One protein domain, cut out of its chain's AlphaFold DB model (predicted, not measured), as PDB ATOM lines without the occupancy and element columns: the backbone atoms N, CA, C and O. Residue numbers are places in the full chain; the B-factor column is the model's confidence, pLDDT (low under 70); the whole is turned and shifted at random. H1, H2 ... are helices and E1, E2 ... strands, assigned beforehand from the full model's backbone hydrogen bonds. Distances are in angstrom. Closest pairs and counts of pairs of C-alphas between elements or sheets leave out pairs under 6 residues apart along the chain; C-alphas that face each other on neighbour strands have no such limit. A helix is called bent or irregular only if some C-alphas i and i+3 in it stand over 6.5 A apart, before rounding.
ATOM      1  N   GLU A 245      15.928 -24.569 -14.637       88.12
ATOM      2  CA  GLU A 245      16.886 -23.532 -15.033       88.12
ATOM      3  C   GLU A 245      18.232 -23.726 -14.324       88.12
ATOM      4  O   GLU A 245      19.252 -23.870 -14.992       88.12
ATOM      5  N   GLU A 246      18.225 -23.870 -12.994       86.56
ATOM      6  CA  GLU A 246      19.432 -24.167 -12.200       86.56
ATOM      7  C   GLU A 246      20.104 -25.474 -12.660       86.56
ATOM      8  O   GLU A 246      21.324 -25.620 -12.650       86.56
ATOM      9  N   SER A 247      19.302 -26.456 -13.087       86.38
ATOM     10  CA  SER A 247      19.815 -27.726 -13.606       86.38
ATOM     11  C   SER A 247      20.522 -27.584 -14.954       86.38
ATOM     12  O   SER A 247      21.382 -28.401 -15.278       86.38
ATOM     13  N   GLU A 248      20.114 -26.610 -15.765       88.69
ATOM     14  CA  GLU A 248      20.695 -26.320 -17.074       88.69
ATOM     15  C   GLU A 248      21.960 -25.477 -16.932       88.69
ATOM     16  O   GLU A 248      22.962 -25.799 -17.560       88.69
ATOM     17  N   GLU A 249      21.950 -24.506 -16.019       87.69
ATOM     18  CA  GLU A 249      23.137 -23.755 -15.603       87.69
ATOM     19  C   GLU A 249      24.230 -24.703 -15.096       87.69
ATOM     20  O   GLU A 249      25.300 -24.778 -15.688       87.69
ATOM     21  N   LEU A 250      23.914 -25.591 -14.145       86.38
ATOM     22  CA  LEU A 250      24.877 -26.580 -13.644       86.38
ATOM     23  C   LEU A 250      25.435 -27.504 -14.742       86.38
ATOM     24  O   LEU A 250      26.586 -27.945 -14.666       86.38
ATOM     25  N   LEU A 251      24.610 -27.864 -15.734       88.56
ATOM     26  CA  LEU A 251      25.059 -28.655 -16.880       88.56
ATOM     27  C   LEU A 251      26.080 -27.879 -17.710       88.56
ATOM     28  O   LEU A 251      27.080 -28.478 -18.104       88.56
ATOM     29  N   ASN A 252      25.834 -26.595 -17.952       88.69
ATOM     30  CA  ASN A 252      26.731 -25.730 -18.705       88.69
ATOM     31  C   ASN A 252      28.029 -25.503 -17.926       88.69
ATOM     32  O   ASN A 252      29.077 -25.885 -18.432       88.69
ATOM     33  N   ASP A 253      27.960 -25.067 -16.669       87.62
ATOM     34  CA  ASP A 253      29.130 -24.781 -15.826       87.62
ATOM     35  C   ASP A 253      30.064 -25.993 -15.700       87.62
ATOM     36  O   ASP A 253      31.285 -25.902 -15.795       87.62
ATOM     37  N   CYS A 254      29.505 -27.195 -15.512       87.62
ATOM     38  CA  CYS A 254      30.321 -28.402 -15.370       87.62
ATOM     39  C   CYS A 254      31.007 -28.843 -16.676       87.62
ATOM     40  O   CYS A 254      31.917 -29.681 -16.619       87.62
ATOM     41  N   ASN A 255      30.528 -28.372 -17.830       90.56
ATOM     42  CA  ASN A 255      31.025 -28.737 -19.157       90.56
ATOM     43  C   ASN A 255      31.686 -27.568 -19.907       90.56
ATOM     44  O   ASN A 255      32.266 -27.827 -20.955       90.56
ATOM     45  N   GLU A 256      31.632 -26.338 -19.392       88.75
ATOM     46  CA  GLU A 256      32.193 -25.136 -20.023       88.75
ATOM     47  C   GLU A 256      33.680 -25.319 -20.337       88.75
ATOM     48  O   GLU A 256      34.103 -25.174 -21.483       88.75
ATOM     49  N   ASP A 257      34.439 -25.781 -19.344       87.75
ATOM     50  CA  ASP A 257      35.876 -26.015 -19.474       87.75
ATOM     51  C   ASP A 257      36.231 -27.396 -20.044       87.75
ATOM     52  O   ASP A 257      37.409 -27.731 -20.164       87.75
ATOM     53  N   LEU A 258      35.254 -28.266 -20.327       92.31
ATOM     54  CA  LEU A 258      35.534 -29.642 -20.743       92.31
ATOM     55  C   LEU A 258      36.031 -29.677 -22.197       92.31
ATOM     56  O   LEU A 258      35.245 -29.609 -23.137       92.31
ATOM     57  N   GLU A 259      37.332 -29.898 -22.388       93.00
ATOM     58  CA  GLU A 259      37.933 -30.034 -23.719       93.00
ATOM     59  C   GLU A 259      37.543 -31.359 -24.389       93.00
ATOM     60  O   GLU A 259      37.173 -31.395 -25.563       93.00
ATOM     61  N   PHE A 260      37.657 -32.475 -23.659       93.62
ATOM     62  CA  PHE A 260      37.271 -33.792 -24.166       93.62
ATOM     63  C   PHE A 260      36.960 -34.794 -23.053       93.62
ATOM     64  O   PHE A 260      37.441 -34.686 -21.921       93.62
ATOM     65  N   ILE A 261      36.205 -35.830 -23.431       95.88
ATOM     66  CA  ILE A 261      35.947 -37.022 -22.625       95.88
ATOM     67  C   ILE A 261      36.241 -38.289 -23.437       95.88
ATOM     68  O   ILE A 261      35.626 -38.548 -24.467       95.88
ATOM     69  N   GLU A 262      37.178 -39.101 -22.956       96.19
ATOM     70  CA  GLU A 262      37.489 -40.422 -23.513       96.19
ATOM     71  C   GLU A 262      36.934 -41.505 -22.589       96.19
ATOM     72  O   GLU A 262      37.104 -41.444 -21.369       96.19
ATOM     73  N   SER A 263      36.255 -42.504 -23.153       96.44
ATOM     74  CA  SER A 263      35.530 -43.517 -22.381       96.44
ATOM     75  C   SER A 263      36.057 -44.923 -22.646       96.44
ATOM     76  O   SER A 263      36.364 -45.299 -23.776       96.44
ATOM     77  N   PHE A 264      36.163 -45.716 -21.583       96.12
ATOM     78  CA  PHE A 264      36.705 -47.069 -21.602       96.12
ATOM     79  C   PHE A 264      35.820 -48.019 -20.796       96.12
ATOM     80  O   PHE A 264      35.229 -47.636 -19.786       96.12
ATOM     81  N   VAL A 265      35.783 -49.285 -21.199       95.38
ATOM     82  CA  VAL A 265      35.090 -50.369 -20.497       95.38
ATOM     83  C   VAL A 265      36.050 -51.522 -20.236       95.38
ATOM     84  O   VAL A 265      36.946 -51.805 -21.034       95.38
ATOM     85  N   LEU A 266      35.895 -52.175 -19.086       93.81
ATOM     86  CA  LEU A 266      36.672 -53.359 -18.754       93.81
ATOM     87  C   LEU A 266      36.145 -54.574 -19.524       93.81
ATOM     88  O   LEU A 266      35.079 -55.099 -19.216       93.81
ATOM     89  N   GLU A 267      36.942 -55.078 -20.463       90.06
ATOM     90  CA  GLU A 267      36.678 -56.330 -21.165       90.06
ATOM     91  C   GLU A 267      37.724 -57.382 -20.785       90.06
ATOM     92  O   GLU A 267      38.930 -57.243 -21.014       90.06
ATOM     93  N   GLY A 268      37.264 -58.463 -20.153       85.81
ATOM     94  CA  GLY A 268      38.144 -59.502 -19.626       85.81
ATOM     95  C   GLY A 268      39.075 -58.959 -18.537       85.81
ATOM     96  O   GLY A 268      38.680 -58.861 -17.381       85.81
ATOM     97  N   LYS A 269      40.321 -58.644 -18.904       86.94
ATOM     98  CA  LYS A 269      41.367 -58.139 -17.993       86.94
ATOM     99  C   LYS A 269      41.999 -56.823 -18.463       86.94
ATOM    100  O   LYS A 269      43.062 -56.473 -17.956       86.94
ATOM    101  N   LYS A 270      41.418 -56.147 -19.462       91.00
ATOM    102  CA  LYS A 270      41.957 -54.907 -20.044       91.00
ATOM    103  C   LYS A 270      40.849 -53.880 -20.257       91.00
ATOM    104  O   LYS A 270      39.728 -54.242 -20.603       91.00
ATOM    105  N   PHE A 271      41.182 -52.608 -20.078       93.81
ATOM    106  CA  PHE A 271      40.309 -51.508 -20.473       93.81
ATOM    107  C   PHE A 271      40.463 -51.247 -21.966       93.81
ATOM    108  O   PHE A 271      41.578 -51.066 -22.455       93.81
ATOM    109  N   VAL A 272      39.341 -51.252 -22.678       94.31
ATOM    110  CA  VAL A 272      39.257 -50.946 -24.108       94.31
ATOM    111  C   VAL A 272      38.359 -49.735 -24.305       94.31
ATOM    112  O   VAL A 272      37.503 -49.467 -23.463       94.31
ATOM    113  N   ARG A 273      38.559 -48.989 -25.395       95.69
ATOM    114  CA  ARG A 273      37.725 -47.824 -25.711       95.69
ATOM    115  C   ARG A 273      36.264 -48.255 -25.858       95.69
ATOM    116  O   ARG A 273      35.970 -49.226 -26.555       95.69
ATOM    117  N   LEU A 274      35.367 -47.543 -25.187       95.50
ATOM    118  CA  LEU A 274      33.930 -47.755 -25.297       95.50
ATOM    119  C   LEU A 274      33.462 -47.254 -26.676       95.50
ATOM    120  O   LEU A 274      33.852 -46.158 -27.075       95.50
ATOM    121  N   PRO A 275      32.647 -48.023 -27.421       94.38
ATOM    122  CA  PRO A 275      32.090 -47.550 -28.684       94.38
ATOM    123  C   PRO A 275      31.239 -46.290 -28.494       94.38
ATOM    124  O   PRO A 275      30.416 -46.236 -27.581       94.38
ATOM    125  N   ASP A 276      31.369 -45.317 -29.398       89.69
ATOM    126  CA  ASP A 276      30.715 -44.005 -29.260       89.69
ATOM    127  C   ASP A 276      29.176 -44.113 -29.152       89.69
ATOM    128  O   ASP A 276      28.539 -43.360 -28.419       89.69
ATOM    129  N   GLY A 277      28.563 -45.105 -29.815       91.25
ATOM    130  CA  GLY A 277      27.117 -45.369 -29.744       91.25
ATOM    131  C   GLY A 277      26.620 -45.920 -28.400       91.25
ATOM    132  O   GLY A 277      25.413 -45.981 -28.170       91.25
ATOM    133  N   GLU A 278      27.531 -46.322 -27.514       92.94
ATOM    134  CA  GLU A 278      27.225 -46.816 -26.169       92.94
ATOM    135  C   GLU A 278      27.521 -45.783 -25.078       92.94
ATOM    136  O   GLU A 278      27.291 -46.055 -23.897       92.94
ATOM    137  N   PHE A 279      28.001 -44.589 -25.438       95.25
ATOM    138  CA  PHE A 279      28.240 -43.526 -24.470       95.25
ATOM    139  C   PHE A 279      26.946 -43.181 -23.713       95.25
ATOM    140  O   PHE A 279      25.890 -42.953 -24.307       95.25
ATOM    141  N   GLY A 280      27.014 -43.197 -22.379       94.12
ATOM    142  CA  GLY A 280      25.844 -43.045 -21.507       94.12
ATOM    143  C   GLY A 280      25.065 -44.337 -21.220       94.12
ATOM    144  O   GLY A 280      24.090 -44.299 -20.468       94.12
ATOM    145  N   SER A 281      25.486 -45.484 -21.767       94.94
ATOM    146  CA  SER A 281      24.925 -46.810 -21.466       94.94
ATOM    147  C   SER A 281      25.871 -47.639 -20.594       94.94
ATOM    148  O   SER A 281      26.979 -47.991 -20.984       94.94
ATOM    149  N   PHE A 282      25.390 -48.009 -19.414       96.12
ATOM    150  CA  PHE A 282      26.132 -48.723 -18.380       96.12
ATOM    151  C   PHE A 282      25.515 -50.092 -18.112       96.12
ATOM    152  O   PHE A 282      24.312 -50.278 -18.288       96.12
ATOM    153  N   TYR A 283      26.316 -51.036 -17.622       94.75
ATOM    154  CA  TYR A 283      25.873 -52.380 -17.248       94.75
ATOM    155  C   TYR A 283      26.202 -52.691 -15.782       94.75
ATOM    156  O   TYR A 283      27.291 -52.374 -15.302       94.75
ATOM    157  N   THR A 284      25.269 -53.317 -15.049       93.62
ATOM    158  CA  THR A 284      25.424 -53.538 -13.595       93.62
ATOM    159  C   THR A 284      26.605 -54.434 -13.229       93.62
ATOM    160  O   THR A 284      27.094 -54.319 -12.109       93.62
ATOM    161  N   MET A 285      27.082 -55.300 -14.130       93.38
ATOM    162  CA  MET A 285      28.193 -56.229 -13.867       93.38
ATOM    163  C   MET A 285      29.559 -55.754 -14.384       93.38
ATOM    164  O   MET A 285      30.532 -56.502 -14.251       93.38
ATOM    165  N   ASP A 286      29.642 -54.544 -14.943       95.12
ATOM    166  CA  ASP A 286      30.853 -54.029 -15.588       95.12
ATOM    167  C   ASP A 286      31.420 -52.782 -14.899       95.12
ATOM    168  O   ASP A 286      30.808 -52.169 -14.019       95.12
ATOM    169  N   CYS A 287      32.652 -52.445 -15.278       96.19
ATOM    170  CA  CYS A 287      33.382 -51.274 -14.803       96.19
ATOM    171  C   CYS A 287      33.766 -50.395 -15.992       96.19
ATOM    172  O   CYS A 287      34.182 -50.908 -17.035       96.19
ATOM    173  N   TYR A 288      33.676 -49.084 -15.801       97.12
ATOM    174  CA  TYR A 288      33.934 -48.078 -16.824       97.12
ATOM    175  C   TYR A 288      34.921 -47.044 -16.302       97.12
ATOM    176  O   TYR A 288      34.966 -46.770 -15.102       97.12
ATOM    177  N   VAL A 289      35.703 -46.470 -17.207       97.12
ATOM    178  CA  VAL A 289      36.642 -45.387 -16.914       97.12
ATOM    179  C   VAL A 289      36.392 -44.256 -17.896       97.12
ATOM    180  O   VAL A 289      36.318 -44.501 -19.096       97.12
ATOM    181  N   PHE A 290      36.287 -43.031 -17.396       97.19
ATOM    182  CA  PHE A 290      36.168 -41.827 -18.213       97.19
ATOM    183  C   PHE A 290      37.327 -40.898 -17.890       97.19
ATOM    184  O   PHE A 290      37.517 -40.541 -16.730       97.19
ATOM    185  N   LEU A 291      38.103 -40.538 -18.904       95.75
ATOM    186  CA  LEU A 291      39.147 -39.529 -18.822       95.75
ATOM    187  C   LEU A 291      38.577 -38.213 -19.334       95.75
ATOM    188  O   LEU A 291      38.342 -38.077 -20.532       95.75
ATOM    189  N   CYS A 292      38.393 -37.258 -18.431       95.81
ATOM    190  CA  CYS A 292      37.997 -35.898 -18.765       95.81
ATOM    191  C   CYS A 292      39.214 -34.977 -18.680       95.81
ATOM    192  O   CYS A 292      39.941 -35.023 -17.684       95.81
ATOM    193  N   ARG A 293      39.418 -34.125 -19.687       93.94
ATOM    194  CA  ARG A 293      40.370 -33.009 -19.621       93.94
ATOM    195  C   ARG A 293      39.595 -31.700 -19.581       93.94
ATOM    196  O   ARG A 293      38.757 -31.471 -20.446       93.94
ATOM    197  N   TYR A 294      39.892 -30.877 -18.585       90.69
ATOM    198  CA  TYR A 294      39.330 -29.546 -18.419       90.69
ATOM    199  C   TYR A 294      40.420 -28.503 -18.636       90.69
ATOM    200  O   TYR A 294      41.524 -28.675 -18.108       90.69
ATOM    201  N   ALA A 295      40.113 -27.446 -19.377       87.12
ATOM    202  CA  ALA A 295      40.931 -26.245 -19.402       87.12
ATOM    203  C   ALA A 295      40.912 -25.588 -18.012       87.12
ATOM    204  O   ALA A 295      39.927 -25.676 -17.283       87.12
ATOM    205  N   VAL A 296      42.022 -24.976 -17.608       80.75
ATOM    206  CA  VAL A 296      42.085 -24.133 -16.412       80.75
ATOM    207  C   VAL A 296      42.281 -22.712 -16.907       80.75
ATOM    208  O   VAL A 296      43.344 -22.364 -17.423       80.75
ATOM    209  N   ILE A 297      41.230 -21.908 -16.784       69.62
ATOM    210  CA  ILE A 297      41.298 -20.480 -17.071       69.62
ATOM    211  C   ILE A 297      41.979 -19.823 -15.859       69.62
ATOM    212  O   ILE A 297      41.532 -20.050 -14.734       69.62
ATOM    213  N   PRO A 298      43.089 -19.079 -16.037       59.56
ATOM    214  CA  PRO A 298      43.686 -18.320 -14.945       59.56
ATOM    215  C   PRO A 298      42.667 -17.302 -14.426       59.56
ATOM    216  O   PRO A 298      42.098 -16.564 -15.229       59.56
ATOM    217  N   ASP A 299      42.443 -17.256 -13.112       51.03
ATOM    218  CA  ASP A 299      41.632 -16.197 -12.510       51.03
ATOM    219  C   ASP A 299      42.251 -14.841 -12.886       51.03
ATOM    220  O   ASP A 299      43.442 -14.616 -12.654       51.03
ATOM    221  N   ASP A 315      46.834 -24.021 -18.922       83.06
ATOM    222  CA  ASP A 315      46.914 -25.029 -17.890       83.06
ATOM    223  C   ASP A 315      45.657 -25.903 -17.975       83.06
ATOM    224  O   ASP A 315      44.635 -25.514 -18.541       83.06
ATOM    225  N   PHE A 316      45.741 -27.136 -17.495       88.69
ATOM    226  CA  PHE A 316      44.646 -28.085 -17.622       88.69
ATOM    227  C   PHE A 316      44.599 -29.015 -16.423       88.69
ATOM    228  O   PHE A 316      45.615 -29.326 -15.800       88.69
ATOM    229  N   LYS A 317      43.409 -29.537 -16.148       90.31
ATOM    230  CA  LYS A 317      43.185 -30.557 -15.131       90.31
ATOM    231  C   LYS A 317      42.577 -31.794 -15.767       90.31
ATOM    232  O   LYS A 317      41.609 -31.710 -16.519       90.31
ATOM    233  N   CYS A 318      43.111 -32.964 -15.441       92.38
ATOM    234  CA  CYS A 318      42.547 -34.237 -15.867       92.38
ATOM    235  C   CYS A 318      41.839 -34.923 -14.700       92.38
ATOM    236  O   CYS A 318      42.398 -35.049 -13.614       92.38
ATOM    237  N   VAL A 319      40.623 -35.416 -14.932       93.38
ATOM    238  CA  VAL A 319      39.873 -36.212 -13.953       93.38
ATOM    239  C   VAL A 319      39.550 -37.573 -14.555       93.38
ATOM    240  O   VAL A 319      38.922 -37.667 -15.609       93.38
ATOM    241  N   LEU A 320      39.978 -38.636 -13.877       95.44
ATOM    242  CA  LEU A 320      39.622 -40.017 -14.182       95.44
ATOM    243  C   LEU A 320      38.469 -40.467 -13.295       95.44
ATOM    244  O   LEU A 320      38.649 -40.719 -12.103       95.44
ATOM    245  N   TYR A 321      37.299 -40.645 -13.892       96.25
ATOM    246  CA  TYR A 321      36.146 -41.224 -13.219       96.25
ATOM    247  C   TYR A 321      36.127 -42.737 -13.420       96.25
ATOM    248  O   TYR A 321      35.944 -43.216 -14.538       96.25
ATOM    249  N   PHE A 322      36.283 -43.502 -12.340       96.31
ATOM    250  CA  PHE A 322      36.073 -44.947 -12.337       96.31
ATOM    251  C   PHE A 322      34.667 -45.256 -11.827       96.31
ATOM    252  O   PHE A 322      34.384 -45.048 -10.648       96.31
ATOM    253  N   TRP A 323      33.804 -45.786 -12.689       96.75
ATOM    254  CA  TRP A 323      32.445 -46.189 -12.334       96.75
ATOM    255  C   TRP A 323      32.345 -47.711 -12.208       96.75
ATOM    256  O   TRP A 323      32.690 -48.446 -13.137       96.75
ATOM    257  N   GLN A 324      31.849 -48.190 -11.065       94.62
ATOM    258  CA  GLN A 324      31.652 -49.614 -10.784       94.62
ATOM    259  C   GLN A 324      30.166 -49.962 -10.687       94.62
ATOM    260  O   GLN A 324      29.464 -49.476  -9.794       94.62
ATOM    261  N   GLY A 325      29.710 -50.868 -11.555       92.75
ATOM    262  CA  GLY A 325      28.365 -51.425 -11.485       92.75
ATOM    263  C   GLY A 325      28.109 -52.159 -10.169       92.75
ATOM    264  O   GLY A 325      29.023 -52.696  -9.540       92.75
ATOM    265  N   ARG A 326      26.847 -52.186  -9.731       91.31
ATOM    266  CA  ARG A 326      26.441 -52.781  -8.446       91.31
ATOM    267  C   ARG A 326      26.815 -54.258  -8.309       91.31
ATOM    268  O   ARG A 326      27.150 -54.703  -7.217       91.31
ATOM    269  N   ASP A 327      26.737 -54.988  -9.411       88.69
ATOM    270  CA  ASP A 327      26.990 -56.424  -9.501       88.69
ATOM    271  C   ASP A 327      28.401 -56.710 -10.067       88.69
ATOM    272  O   ASP A 327      28.741 -57.856 -10.373       88.69
ATOM    273  N   ALA A 328      29.223 -55.670 -10.257       88.75
ATOM    274  CA  ALA A 328      30.558 -55.774 -10.829       88.75
ATOM    275  C   ALA A 328      31.593 -56.186  -9.773       88.75
ATOM    276  O   ALA A 328      31.580 -55.727  -8.628       88.75
ATOM    277  N   SER A 329      32.544 -57.033 -10.174       83.69
ATOM    278  CA  SER A 329      33.610 -57.509  -9.287       83.69
ATOM    279  C   SER A 329      34.581 -56.391  -8.892       83.69
ATOM    280  O   SER A 329      35.007 -55.598  -9.732       83.69
ATOM    281  N   ASN A 330      35.057 -56.420  -7.642       80.50
ATOM    282  CA  ASN A 330      36.142 -55.552  -7.165       80.50
ATOM    283  C   ASN A 330      37.469 -55.748  -7.922       80.50
ATOM    284  O   ASN A 330      38.348 -54.891  -7.843       80.50
ATOM    285  N   MET A 331      37.616 -56.833  -8.692       79.50
ATOM    286  CA  MET A 331      38.773 -57.034  -9.569       79.50
ATOM    287  C   MET A 331      38.927 -55.916 -10.606       79.50
ATOM    288  O   MET A 331      40.051 -55.609 -10.994       79.50
ATOM    289  N   GLY A 332      37.834 -55.268 -11.031       85.62
ATOM    290  CA  GLY A 332      37.919 -54.174 -12.000       85.62
ATOM    291  C   GLY A 332      38.702 -52.969 -11.479       85.62
ATOM    292  O   GLY A 332      39.515 -52.403 -12.209       85.62
ATOM    293  N   TRP A 333      38.541 -52.640 -10.194       87.88
ATOM    294  CA  TRP A 333      39.312 -51.578  -9.545       87.88
ATOM    295  C   TRP A 333      40.801 -51.927  -9.461       87.88
ATOM    296  O   TRP A 333      41.658 -51.081  -9.709       87.88
ATOM    297  N   LEU A 334      41.129 -53.191  -9.182       82.69
ATOM    298  CA  LEU A 334      42.519 -53.653  -9.177       82.69
ATOM    299  C   LEU A 334      43.139 -53.572 -10.579       82.69
ATOM    300  O   LEU A 334      44.250 -53.076 -10.732       82.69
ATOM    301  N   HIS A 335      42.416 -53.990 -11.620       85.69
ATOM    302  CA  HIS A 335      42.892 -53.836 -12.997       85.69
ATOM    303  C   HIS A 335      43.139 -52.369 -13.360       85.69
ATOM    304  O   HIS A 335      44.155 -52.062 -13.980       85.69
ATOM    305  N   PHE A 336      42.264 -51.457 -12.936       90.25
ATOM    306  CA  PHE A 336      42.449 -50.026 -13.160       90.25
ATOM    307  C   PHE A 336      43.695 -49.490 -12.441       90.25
ATOM    308  O   PHE A 336      44.588 -48.956 -13.098       90.25
ATOM    309  N   THR A 337      43.789 -49.697 -11.125       87.31
ATOM    310  CA  THR A 337      44.872 -49.168 -10.273       87.31
ATOM    311  C   THR A 337      46.254 -49.713 -10.635       87.31
ATOM    312  O   THR A 337      47.234 -48.978 -10.570       87.31
ATOM    313  N   PHE A 338      46.360 -50.979 -11.051       83.31
ATOM    314  CA  PHE A 338      47.655 -51.588 -11.381       83.31
ATOM    315  C   PHE A 338      48.060 -51.473 -12.853       83.31
ATOM    316  O   PHE A 338      49.245 -51.605 -13.152       83.31
ATOM    317  N   GLN A 339      47.120 -51.262 -13.783       84.62
ATOM    318  CA  GLN A 339      47.433 -51.235 -15.221       84.62
ATOM    319  C   GLN A 339      47.238 -49.852 -15.842       84.62
ATOM    320  O   GLN A 339      48.143 -49.332 -16.496       84.62
ATOM    321  N   LEU A 340      46.057 -49.257 -15.663       87.12
ATOM    322  CA  LEU A 340      45.657 -48.069 -16.413       87.12
ATOM    323  C   LEU A 340      46.045 -46.771 -15.693       87.12
ATOM    324  O   LEU A 340      46.632 -45.885 -16.311       87.12
ATOM    325  N   GLN A 341      45.798 -46.689 -14.384       86.69
ATOM    326  CA  GLN A 341      46.111 -45.514 -13.569       86.69
ATOM    327  C   GLN A 341      47.595 -45.106 -13.640       86.69
ATOM    328  O   GLN A 341      47.845 -43.943 -13.951       86.69
ATOM    329  N   PRO A 342      48.592 -46.011 -13.503       88.19
ATOM    330  CA  PRO A 342      50.003 -45.623 -13.566       88.19
ATOM    331  C   PRO A 342      50.415 -45.086 -14.942       88.19
ATOM    332  O   PRO A 342      51.400 -44.362 -15.063       88.19
ATOM    333  N   THR A 343      49.691 -45.464 -16.000       89.62
ATOM    334  CA  THR A 343      49.929 -44.950 -17.354       89.62
ATOM    335  C   THR A 343      49.482 -43.494 -17.448       89.62
ATOM    336  O   THR A 343      50.243 -42.659 -17.926       89.62
ATOM    337  N   PHE A 344      48.300 -43.166 -16.922       90.38
ATOM    338  CA  PHE A 344      47.809 -41.790 -16.887       90.38
ATOM    339  C   PHE A 344      48.575 -40.906 -15.901       90.38
ATOM    340  O   PHE A 344      48.879 -39.767 -16.239       90.38
ATOM    341  N   GLU A 345      48.973 -41.424 -14.738       89.75
ATOM    342  CA  GLU A 345      49.825 -40.697 -13.782       89.75
ATOM    343  C   GLU A 345      51.184 -40.335 -14.393       89.75
ATOM    344  O   GLU A 345      51.712 -39.258 -14.140       89.75
ATOM    345  N   LYS A 346      51.754 -41.184 -15.257       90.06
ATOM    346  CA  LYS A 346      52.991 -40.843 -15.980       90.06
ATOM    347  C   LYS A 346      52.797 -39.722 -17.001       90.06
ATOM    348  O   LYS A 346      53.726 -38.946 -17.212       90.06
ATOM    349  N   ILE A 347      51.629 -39.664 -17.642       89.00
ATOM    350  CA  ILE A 347      51.314 -38.681 -18.688       89.00
ATOM    351  C   ILE A 347      50.950 -37.329 -18.065       89.00
ATOM    352  O   ILE A 347      51.501 -36.306 -18.461       89.00
ATOM    353  N   PHE A 348      50.051 -37.329 -17.079       89.19
ATOM    354  CA  PHE A 348      49.439 -36.122 -16.514       89.19
ATOM    355  C   PHE A 348      50.020 -35.706 -15.155       89.19
ATOM    356  O   PHE A 348      49.785 -34.583 -14.721       89.19
ATOM    357  N   LYS A 349      50.812 -36.571 -14.505       87.50
ATOM    358  CA  LYS A 349      51.519 -36.303 -13.242       87.50
ATOM    359  C   LYS A 349      50.585 -35.756 -12.155       87.50
ATOM    360  O   LYS A 349      49.617 -36.410 -11.786       87.50
ATOM    361  N   ASP A 350      50.898 -34.578 -11.637       83.31
ATOM    362  CA  ASP A 350      50.197 -33.844 -10.590       83.31
ATOM    363  C   ASP A 350      48.866 -33.232 -11.051       83.31
ATOM    364  O   ASP A 350      48.038 -32.874 -10.217       83.31
ATOM    365  N   LYS A 351      48.609 -33.190 -12.363       86.56
ATOM    366  CA  LYS A 351      47.358 -32.676 -12.942       86.56
ATOM    367  C   LYS A 351      46.232 -33.712 -12.978       86.56
ATOM    368  O   LYS A 351      45.160 -33.426 -13.511       86.56
ATOM    369  N   LEU A 352      46.468 -34.922 -12.464       88.88
ATOM    370  CA  LEU A 352      45.517 -36.029 -12.496       88.88
ATOM    371  C   LEU A 352      44.787 -36.208 -11.163       88.88
ATOM    372  O   LEU A 352      45.390 -36.533 -10.143       88.88
ATOM    373  N   GLU A 353      43.465 -36.119 -11.204       90.69
ATOM    374  CA  GLU A 353      42.577 -36.511 -10.115       90.69
ATOM    375  C   GLU A 353      41.880 -37.833 -10.454       90.69
ATOM    376  O   GLU A 353      41.430 -38.037 -11.580       90.69
ATOM    377  N   VAL A 354      41.759 -38.740  -9.484       90.88
ATOM    378  CA  VAL A 354      41.050 -40.017  -9.656       90.88
ATOM    379  C   VAL A 354      39.839 -40.052  -8.736       90.88
ATOM    380  O   VAL A 354      39.970 -39.998  -7.516       90.88
ATOM    381  N   VAL A 355      38.655 -40.210  -9.323       89.31
ATOM    382  CA  VAL A 355      37.377 -40.278  -8.613       89.31
ATOM    383  C   VAL A 355      36.775 -41.663  -8.804       89.31
ATOM    384  O   VAL A 355      36.357 -42.037  -9.901       89.31
ATOM    385  N   ARG A 356      36.700 -42.442  -7.722       91.88
ATOM    386  CA  ARG A 356      36.026 -43.745  -7.715       91.88
ATOM    387  C   ARG A 356      34.572 -43.580  -7.292       91.88
ATOM    388  O   ARG A 356      34.296 -43.083  -6.205       91.88
ATOM    389  N   MET A 357      33.652 -44.068  -8.113       89.25
ATOM    390  CA  MET A 357      32.221 -44.064  -7.829       89.25
ATOM    391  C   MET A 357      31.602 -45.443  -8.034       89.25
ATOM    392  O   MET A 357      31.993 -46.221  -8.907       89.25
ATOM    393  N   HIS A 358      30.600 -45.733  -7.216       88.19
ATOM    394  CA  HIS A 358      29.754 -46.905  -7.370       88.19
ATOM    395  C   HIS A 358      28.426 -46.500  -8.000       88.19
ATOM    396  O   HIS A 358      27.986 -45.356  -7.875       88.19
ATOM    397  N   GLN A 359      27.764 -47.460  -8.641       88.44
ATOM    398  CA  GLN A 359      26.402 -47.296  -9.127       88.44
ATOM    399  C   GLN A 359      25.506 -46.650  -8.052       88.44
ATOM    400  O   GLN A 359      25.431 -47.142  -6.926       88.44
ATOM    401  N   GLN A 360      24.783 -45.595  -8.437       83.81
ATOM    402  CA  GLN A 360      23.915 -44.762  -7.588       83.81
ATOM    403  C   GLN A 360      24.634 -43.847  -6.580       83.81
ATOM    404  O   GLN A 360      23.965 -43.222  -5.758       83.81
ATOM    405  N   GLN A 361      25.959 -43.729  -6.651       86.00
ATOM    406  CA  GLN A 361      26.768 -42.776  -5.878       86.00
ATOM    407  C   GLN A 361      27.486 -41.765  -6.790       86.00
ATOM    408  O   GLN A 361      28.513 -41.202  -6.421       86.00
ATOM    409  N   GLU A 362      26.973 -41.554  -8.003       88.50
ATOM    410  CA  GLU A 362      27.537 -40.602  -8.960       88.50
ATOM    411  C   GLU A 362      27.286 -39.153  -8.520       88.50
ATOM    412  O   GLU A 362      26.178 -38.814  -8.090       88.50
ATOM    413  N   ASN A 363      28.303 -38.298  -8.657       86.94
ATOM    414  CA  ASN A 363      28.211 -36.870  -8.352       86.94
ATOM    415  C   ASN A 363      27.617 -36.067  -9.530       86.94
ATOM    416  O   ASN A 363      27.509 -36.570 -10.651       86.94
ATOM    417  N   HIS A 364      27.229 -34.811  -9.279       87.25
ATOM    418  CA  HIS A 364      26.610 -33.954 -10.297       87.25
ATOM    419  C   HIS A 364      27.520 -33.700 -11.505       87.25
ATOM    420  O   HIS A 364      27.053 -33.829 -12.632       87.25
ATOM    421  N   LYS A 365      28.811 -33.419 -11.270       90.00
ATOM    422  CA  LYS A 365      29.786 -33.132 -12.333       90.00
ATOM    423  C   LYS A 365      29.967 -34.310 -13.293       90.00
ATOM    424  O   LYS A 365      30.015 -34.126 -14.494       90.00
ATOM    425  N   PHE A 366      30.005 -35.542 -12.793       93.81
ATOM    426  CA  PHE A 366      30.075 -36.715 -13.662       93.81
ATOM    427  C   PHE A 366      28.786 -36.909 -14.463       93.81
ATOM    428  O   PHE A 366      28.834 -37.166 -15.662       93.81
ATOM    429  N   LEU A 367      27.624 -36.784 -13.811       92.31
ATOM    430  CA  LEU A 367      26.329 -36.955 -14.475       92.31
ATOM    431  C   LEU A 367      26.076 -35.887 -15.549       92.31
ATOM    432  O   LEU A 367      25.413 -36.185 -16.548       92.31
ATOM    433  N   SER A 368      26.622 -34.677 -15.379       92.44
ATOM    434  CA  SER A 368      26.443 -33.572 -16.321       92.44
ATOM    435  C   SER A 368      27.008 -33.887 -17.711       92.44
ATOM    436  O   SER A 368      26.403 -33.513 -18.714       92.44
ATOM    437  N   HIS A 369      28.099 -34.653 -17.798       94.75
ATOM    438  CA  HIS A 369      28.746 -35.023 -19.065       94.75
ATOM    439  C   HIS A 369      27.854 -35.865 -19.985       94.75
ATOM    440  O   HIS A 369      28.023 -35.876 -21.205       94.75
ATOM    441  N   PHE A 370      26.857 -36.551 -19.429       94.00
ATOM    442  CA  PHE A 370      25.958 -37.411 -20.197       94.00
ATOM    443  C   PHE A 370      24.720 -36.682 -20.715       94.00
ATOM    444  O   PHE A 370      23.901 -37.306 -21.387       94.00
ATOM    445  N   HIS A 371      24.546 -35.387 -20.420       90.94
ATOM    446  CA  HIS A 371      23.441 -34.576 -20.944       90.94
ATOM    447  C   HIS A 371      22.072 -35.258 -20.753       90.94
ATOM    448  O   HIS A 371      21.266 -35.378 -21.678       90.94
ATOM    449  N   ARG A 372      21.833 -35.770 -19.533       90.62
ATOM    450  CA  ARG A 372      20.618 -36.510 -19.123       90.62
ATOM    451  C   ARG A 372      20.428 -37.881 -19.808       90.62
ATOM    452  O   ARG A 372      19.408 -38.534 -19.595       90.62
ATOM    453  N   LYS A 373      21.407 -38.370 -20.578       91.62
ATOM    454  CA  LYS A 373      21.426 -39.707 -21.204       91.62
ATOM    455  C   LYS A 373      22.231 -40.695 -20.359       91.62
ATOM    456  O   LYS A 373      23.314 -41.121 -20.744       91.62
ATOM    457  N   PHE A 374      21.691 -41.060 -19.197       94.44
ATOM    458  CA  PHE A 374      22.330 -42.005 -18.275       94.44
ATOM    459  C   PHE A 374      21.462 -43.255 -18.076       94.44
ATOM    460  O   PHE A 374      20.492 -43.249 -17.311       94.44
ATOM    461  N   VAL A 375      21.793 -44.338 -18.784       94.81
ATOM    462  CA  VAL A 375      21.026 -45.592 -18.799       94.81
ATOM    463  C   VAL A 375      21.834 -46.709 -18.153       94.81
ATOM    464  O   VAL A 375      22.958 -46.971 -18.558       94.81
ATOM    465  N   ILE A 376      21.254 -47.417 -17.185       94.56
ATOM    466  CA  ILE A 376      21.874 -48.569 -16.524       94.56
ATOM    467  C   ILE A 376      21.079 -49.829 -16.863       94.56
ATOM    468  O   ILE A 376      19.939 -49.994 -16.428       94.56
ATOM    469  N   ARG A 377      21.690 -50.738 -17.614       92.81
ATOM    470  CA  ARG A 377      21.166 -52.057 -17.981       92.81
ATOM    471  C   ARG A 377      21.625 -53.114 -16.987       92.81
ATOM    472  O   ARG A 377      22.724 -53.038 -16.445       92.81
ATOM    473  N   ARG A 378      20.791 -54.120 -16.741       89.00
ATOM    474  CA  ARG A 378      21.153 -55.233 -15.855       89.00
ATOM    475  C   ARG A 378      21.999 -56.260 -16.591       89.00
ATOM    476  O   ARG A 378      21.749 -56.571 -17.752       89.00
ATOM    477  N   GLY A 379      22.943 -56.849 -15.865       88.06
ATOM    478  CA  GLY A 379      23.792 -57.919 -16.374       88.06
ATOM    479  C   GLY A 379      25.117 -57.401 -16.913       88.06
ATOM    480  O   GLY A 379      25.590 -56.340 -16.511       88.06
ATOM    481  N   ARG A 380      25.724 -58.192 -17.798       89.38
ATOM    482  CA  ARG A 380      27.025 -57.921 -18.408       89.38
ATOM    483  C   ARG A 380      26.848 -57.450 -19.848       89.38
ATOM    484  O   ARG A 380      26.033 -58.001 -20.592       89.38
ATOM    485  N   ARG A 381      27.633 -56.458 -20.246       88.38
ATOM    486  CA  ARG A 381      27.717 -55.928 -21.602       88.38
ATOM    487  C   ARG A 381      28.048 -57.042 -22.592       88.38
ATOM    488  O   ARG A 381      28.865 -57.917 -22.318       88.38
ATOM    489  N   GLY A 382      27.358 -57.046 -23.732       80.50
ATOM    490  CA  GLY A 382      27.472 -58.102 -24.749       80.50
ATOM    491  C   GLY A 382      26.877 -59.458 -24.343       80.50
ATOM    492  O   GLY A 382      26.741 -60.337 -25.186       80.50
ATOM    493  N   LEU A 383      26.470 -59.622 -23.080       73.44
ATOM    494  CA  LEU A 383      25.839 -60.819 -22.535       73.44
ATOM    495  C   LEU A 383      24.406 -60.489 -22.100       73.44
ATOM    496  O   LEU A 383      23.991 -60.744 -20.966       73.44
ATOM    497  N   THR A 384      23.633 -59.871 -22.993       56.94
ATOM    498  CA  THR A 384      22.195 -59.758 -22.761       56.94
ATOM    499  C   THR A 384      21.635 -61.174 -22.653       56.94
ATOM    500  O   THR A 384      21.947 -62.044 -23.465       56.94
ATOM    501  N   ARG A 385      20.806 -61.431 -21.634       50.78
ATOM    502  CA  ARG A 385      20.052 -62.686 -21.430       50.78
ATOM    503  C   ARG A 385      18.997 -62.920 -22.529       50.78
ATOM    504  O   ARG A 385      17.938 -63.487 -22.289       50.78
ATOM    505  N   ASN A 386      19.282 -62.497 -23.751       51.09
ATOM    506  CA  ASN A 386      18.425 -62.663 -24.898       51.09
ATOM    507  C   ASN A 386      18.862 -63.947 -25.593       51.09
ATOM    508  O   ASN A 386      19.702 -63.943 -26.489       51.09
ATOM    509  N   LEU A 387      18.257 -65.057 -25.164       46.25
ATOM    510  CA  LEU A 387      18.135 -66.299 -25.932       46.25
ATOM    511  C   LEU A 387      17.346 -66.026 -27.235       46.25
ATOM    512  O   LEU A 387      16.230 -66.504 -27.401       46.25
ATOM    513  N   GLY A 388      17.857 -65.163 -28.117       46.81
ATOM    514  CA  GLY A 388      17.287 -64.855 -29.436       46.81
ATOM    515  C   GLY A 388      15.905 -64.178 -29.473       46.81
ATOM    516  O   GLY A 388      15.418 -63.900 -30.564       46.81
ATOM    517  N   GLY A 389      15.261 -63.895 -28.334       51.28
ATOM    518  CA  GLY A 389      13.916 -63.307 -28.270       51.28
ATOM    519  C   GLY A 389      13.905 -61.821 -27.896       51.28
ATOM    520  O   GLY A 389      14.637 -61.400 -27.001       51.28
ATOM    521  N   LYS A 390      13.036 -61.029 -28.542       60.47
ATOM    522  CA  LYS A 390      12.664 -59.669 -28.105       60.47
ATOM    523  C   LYS A 390      11.779 -59.767 -26.855       60.47
ATOM    524  O   LYS A 390      10.557 -59.697 -26.954       60.47
ATOM    525  N   TRP A 391      12.384 -59.992 -25.695       67.12
ATOM    526  CA  TRP A 391      11.670 -59.911 -24.421       67.12
ATOM    527  C   TRP A 391      11.376 -58.444 -24.084       67.12
ATOM    528  O   TRP A 391      12.207 -57.582 -24.380       67.12
ATOM    529  N   PRO A 392      10.210 -58.132 -23.491       78.69
ATOM    530  CA  PRO A 392       9.932 -56.784 -23.018       78.69
ATOM    531  C   PRO A 392      10.970 -56.394 -21.960       78.69
ATOM    532  O   PRO A 392      11.203 -57.137 -21.007       78.69
ATOM    533  N   GLU A 393      11.596 -55.231 -22.137       84.88
ATOM    534  CA  GLU A 393      12.493 -54.636 -21.149       84.88
ATOM    535  C   GLU A 393      11.738 -53.553 -20.377       84.88
ATOM    536  O   GLU A 393      11.142 -52.657 -20.977       84.88
ATOM    537  N   LEU A 394      11.783 -53.614 -19.048       88.94
ATOM    538  CA  LEU A 394      11.195 -52.596 -18.189       88.94
ATOM    539  C   LEU A 394      12.291 -51.681 -17.642       88.94
ATOM    540  O   LEU A 394      13.288 -52.141 -17.083       88.94
ATOM    541  N   PHE A 395      12.087 -50.373 -17.776       90.88
ATOM    542  CA  PHE A 395      12.991 -49.355 -17.255       90.88
ATOM    543  C   PHE A 395      12.263 -48.442 -16.277       90.88
ATOM    544  O   PHE A 395      11.143 -48.001 -16.522       90.88
ATOM    545  N   GLN A 396      12.933 -48.130 -15.175       91.38
ATOM    546  CA  GLN A 396      12.497 -47.139 -14.210       91.38
ATOM    547  C   GLN A 396      13.348 -45.881 -14.357       91.38
ATOM    548  O   GLN A 396      14.557 -45.911 -14.117       91.38
ATOM    549  N   MET A 397      12.708 -44.765 -14.693       89.94
ATOM    550  CA  MET A 397      13.333 -43.448 -14.608       89.94
ATOM    551  C   MET A 397      13.287 -42.953 -13.161       89.94
ATOM    552  O   MET A 397      12.239 -42.983 -12.515       89.94
ATOM    553  N   ARG A 398      14.432 -42.522 -12.635       83.00
ATOM    554  CA  ARG A 398      14.567 -41.924 -11.302       83.00
ATOM    555  C   ARG A 398      15.267 -40.582 -11.426       83.00
ATOM    556  O   ARG A 398      16.302 -40.513 -12.077       83.00
ATOM    557  N   ALA A 399      14.759 -39.563 -10.744       79.12
ATOM    558  CA  ALA A 399      15.432 -38.282 -10.572       79.12
ATOM    559  C   ALA A 399      15.509 -37.967  -9.075       79.12
ATOM    560  O   ALA A 399      14.503 -38.021  -8.366       79.12
ATOM    561  N   ASN A 400      16.711 -37.669  -8.585       70.75
ATOM    562  CA  ASN A 400      16.934 -37.286  -7.193       70.75
ATOM    563  C   ASN A 400      17.201 -35.784  -7.136       70.75
ATOM    564  O   ASN A 400      18.327 -35.360  -7.359       70.75
ATOM    565  N   GLY A 401      16.167 -34.992  -6.855       70.12
ATOM    566  CA  GLY A 401      16.308 -33.561  -6.568       70.12
ATOM    567  C   GLY A 401      16.700 -32.662  -7.747       70.12
ATOM    568  O   GLY A 401      16.643 -31.462  -7.577       70.12
ATOM    569  N   SER A 402      17.070 -33.189  -8.917       80.62
ATOM    570  CA  SER A 402      17.383 -32.401 -10.122       80.62
ATOM    571  C   SER A 402      17.273 -33.264 -11.383       80.62
ATOM    572  O   SER A 402      17.496 -34.481 -11.324       80.62
ATOM    573  N   SER A 403      16.995 -32.642 -12.532       83.62
ATOM    574  CA  SER A 403      17.060 -33.256 -13.869       83.62
ATOM    575  C   SER A 403      18.458 -33.769 -14.220       83.62
ATOM    576  O   SER A 403      18.557 -34.778 -14.923       83.62
ATOM    577  N   VAL A 404      19.528 -33.147 -13.706       84.12
ATOM    578  CA  VAL A 404      20.919 -33.620 -13.893       84.12
ATOM    579  C   VAL A 404      21.104 -35.016 -13.295       84.12
ATOM    580  O   VAL A 404      21.802 -35.860 -13.846       84.12
ATOM    581  N   CYS A 405      20.393 -35.303 -12.203       84.44
ATOM    582  CA  CYS A 405      20.442 -36.573 -11.485       84.44
ATOM    583  C   CYS A 405      19.558 -37.679 -12.079       84.44
ATOM    584  O   CYS A 405      19.339 -38.703 -11.414       84.44
ATOM    585  N   THR A 406      19.021 -37.486 -13.286       87.62
ATOM    586  CA  THR A 406      18.118 -38.453 -13.915       87.62
ATOM    587  C   THR A 406      18.876 -39.702 -14.354       87.62
ATOM    588  O   THR A 406      19.888 -39.624 -15.044       87.62
ATOM    589  N   ARG A 407      18.367 -40.873 -13.965       88.75
ATOM    590  CA  ARG A 407      18.905 -42.186 -14.332       88.75
ATOM    591  C   ARG A 407      17.775 -43.082 -14.819       88.75
ATOM    592  O   ARG A 407      16.735 -43.170 -14.167       88.75
ATOM    593  N   THR A 408      18.014 -43.809 -15.900       93.38
ATOM    594  CA  THR A 408      17.077 -44.801 -16.439       93.38
ATOM    595  C   THR A 408      17.622 -46.193 -16.155       93.38
ATOM    596  O   THR A 408      18.606 -46.610 -16.753       93.38
ATOM    597  N   ILE A 409      17.019 -46.911 -15.210       91.25
ATOM    598  CA  ILE A 409      17.554 -48.176 -14.688       91.25
ATOM    599  C   ILE A 409      16.656 -49.331 -15.122       91.25
ATOM    600  O   ILE A 409      15.457 -49.313 -14.854       91.25
ATOM    601  N   GLN A 410      17.232 -50.351 -15.752       90.62
ATOM    602  CA  GLN A 410      16.519 -51.574 -16.102       90.62
ATOM    603  C   GLN A 410      16.119 -52.339 -14.834       90.62
ATOM    604  O   GLN A 410      16.936 -52.556 -13.936       90.62
ATOM    605  N   ILE A 411      14.861 -52.763 -14.768       88.06
ATOM    606  CA  ILE A 411      14.290 -53.540 -13.666       88.06
ATOM    607  C   ILE A 411      13.665 -54.832 -14.199       88.06
ATOM    608  O   ILE A 411      13.450 -54.978 -15.401       88.06
ATOM    609  N   ASP A 412      13.409 -55.789 -13.307       80.50
ATOM    610  CA  ASP A 412      12.779 -57.050 -13.700       80.50
ATOM    611  C   ASP A 412      11.320 -56.821 -14.103       80.50
ATOM    612  O   ASP A 412      10.555 -56.194 -13.365       80.50
TER     613      ASP A 412
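AT A GLANCE: This is residues 245 to 299 and 315 to 412 of the 414 residues of an uncharacterized protein of Haemonchus placei (UniProt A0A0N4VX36). A twisted sheet of five strands, E2 E1 E4 E5 E6, curls round one long helix, H2, which covers one of its faces; a smaller sheet, E3 E7 E9 E8, extends the model beyond it, joined by the tight link from E3 to E4. H1 and H3 touch each other and only graze the large sheet, while residues 385 to 391 stick out as a free loop. The printed part has 153 residues with three named helices and nine named strands, in the order H1 E1 E2 E3 E4 E5 H2 E6 H3 E7 E8 E9; both sheets are mixed, each in the order named above, and the class is mixed, helices and strands. The whole is compact, with a radius of gyration of the C-alphas of 16.3 A and spans of 55 by 41 by 23 A.

HOW THE PARTS SIT: H1, residues 245 to 256, grazes the large sheet with residues 252 to 256. E1, residues 258 to 267, and E2, residues 270 to 273, form a hairpin, with N 265 and O 272 2.8 A apart. E3, residues 281 to 283, is an edge strand of the small sheet. E4, residues 287 to 296, is antiparallel to E1, with N 264 and O 289 at 2.8 A. E5, residues 315 to 324, is antiparallel to E4, with N 290 and O 321 at 2.9 A. H2, residues 331 to 351, is on the large sheet; its closest C-alphas to E5 are those of Lys 351 and Lys 317, 5.2 A apart. E6, residues 352 to 358, is parallel to E5, with N 322 and O 355 at 2.8 A; E5, H2 and E6 make a strand-helix-strand unit, two parallel neighbour strands with a helix between, whose crossover is right-handed. H3, residues 364 to 368, touches residues 250 to 255 of H1 alone, the C-alphas of Ser 368 and Leu 251 being closest at 5.1 A. E7, residues 375 to 377, is parallel to E3, with N 377 and O 282 at 2.7 A. E8, residues 394 to 398, and E9, residues 407 to 411, form a hairpin, with N 396 and O 409 at 2.8 A; E9 is parallel to E7, with N 376 and O 408 at 2.8 A. Every O i to N i+4 pair is within hydrogen-bond range in H1 and H3, against 12 of 17 in H2.

IN THESE COORDINATES: H1 begins at C-alpha 245, (16.886, -23.532, -15.033), and is 16.2 A long. E1, E4 and E5 measure 26.7 A, 28.5 A and 29.8 A; H2, 26.0 A long, has a kink of 78 degrees near residue 345 and is irregular, with C-alphas 347 and 350 9.5 A apart. E6 is 19.8 A long, and E9 ends at C-alpha 411, (14.290, -53.540, -13.666).

THE WHOLE: The two C-alphas farthest apart, those of Asp 299 and Gly 388, are 57.0 A apart. Residues 300 to 314 are not printed, and C-alphas 299 and 315 are 11.6 A apart across the cut. The link from E7 to E8, 16 residues, is long. The mean pLDDT of the printed part is 87.1; residues 297 to 299 and 384 to 391 are under 70.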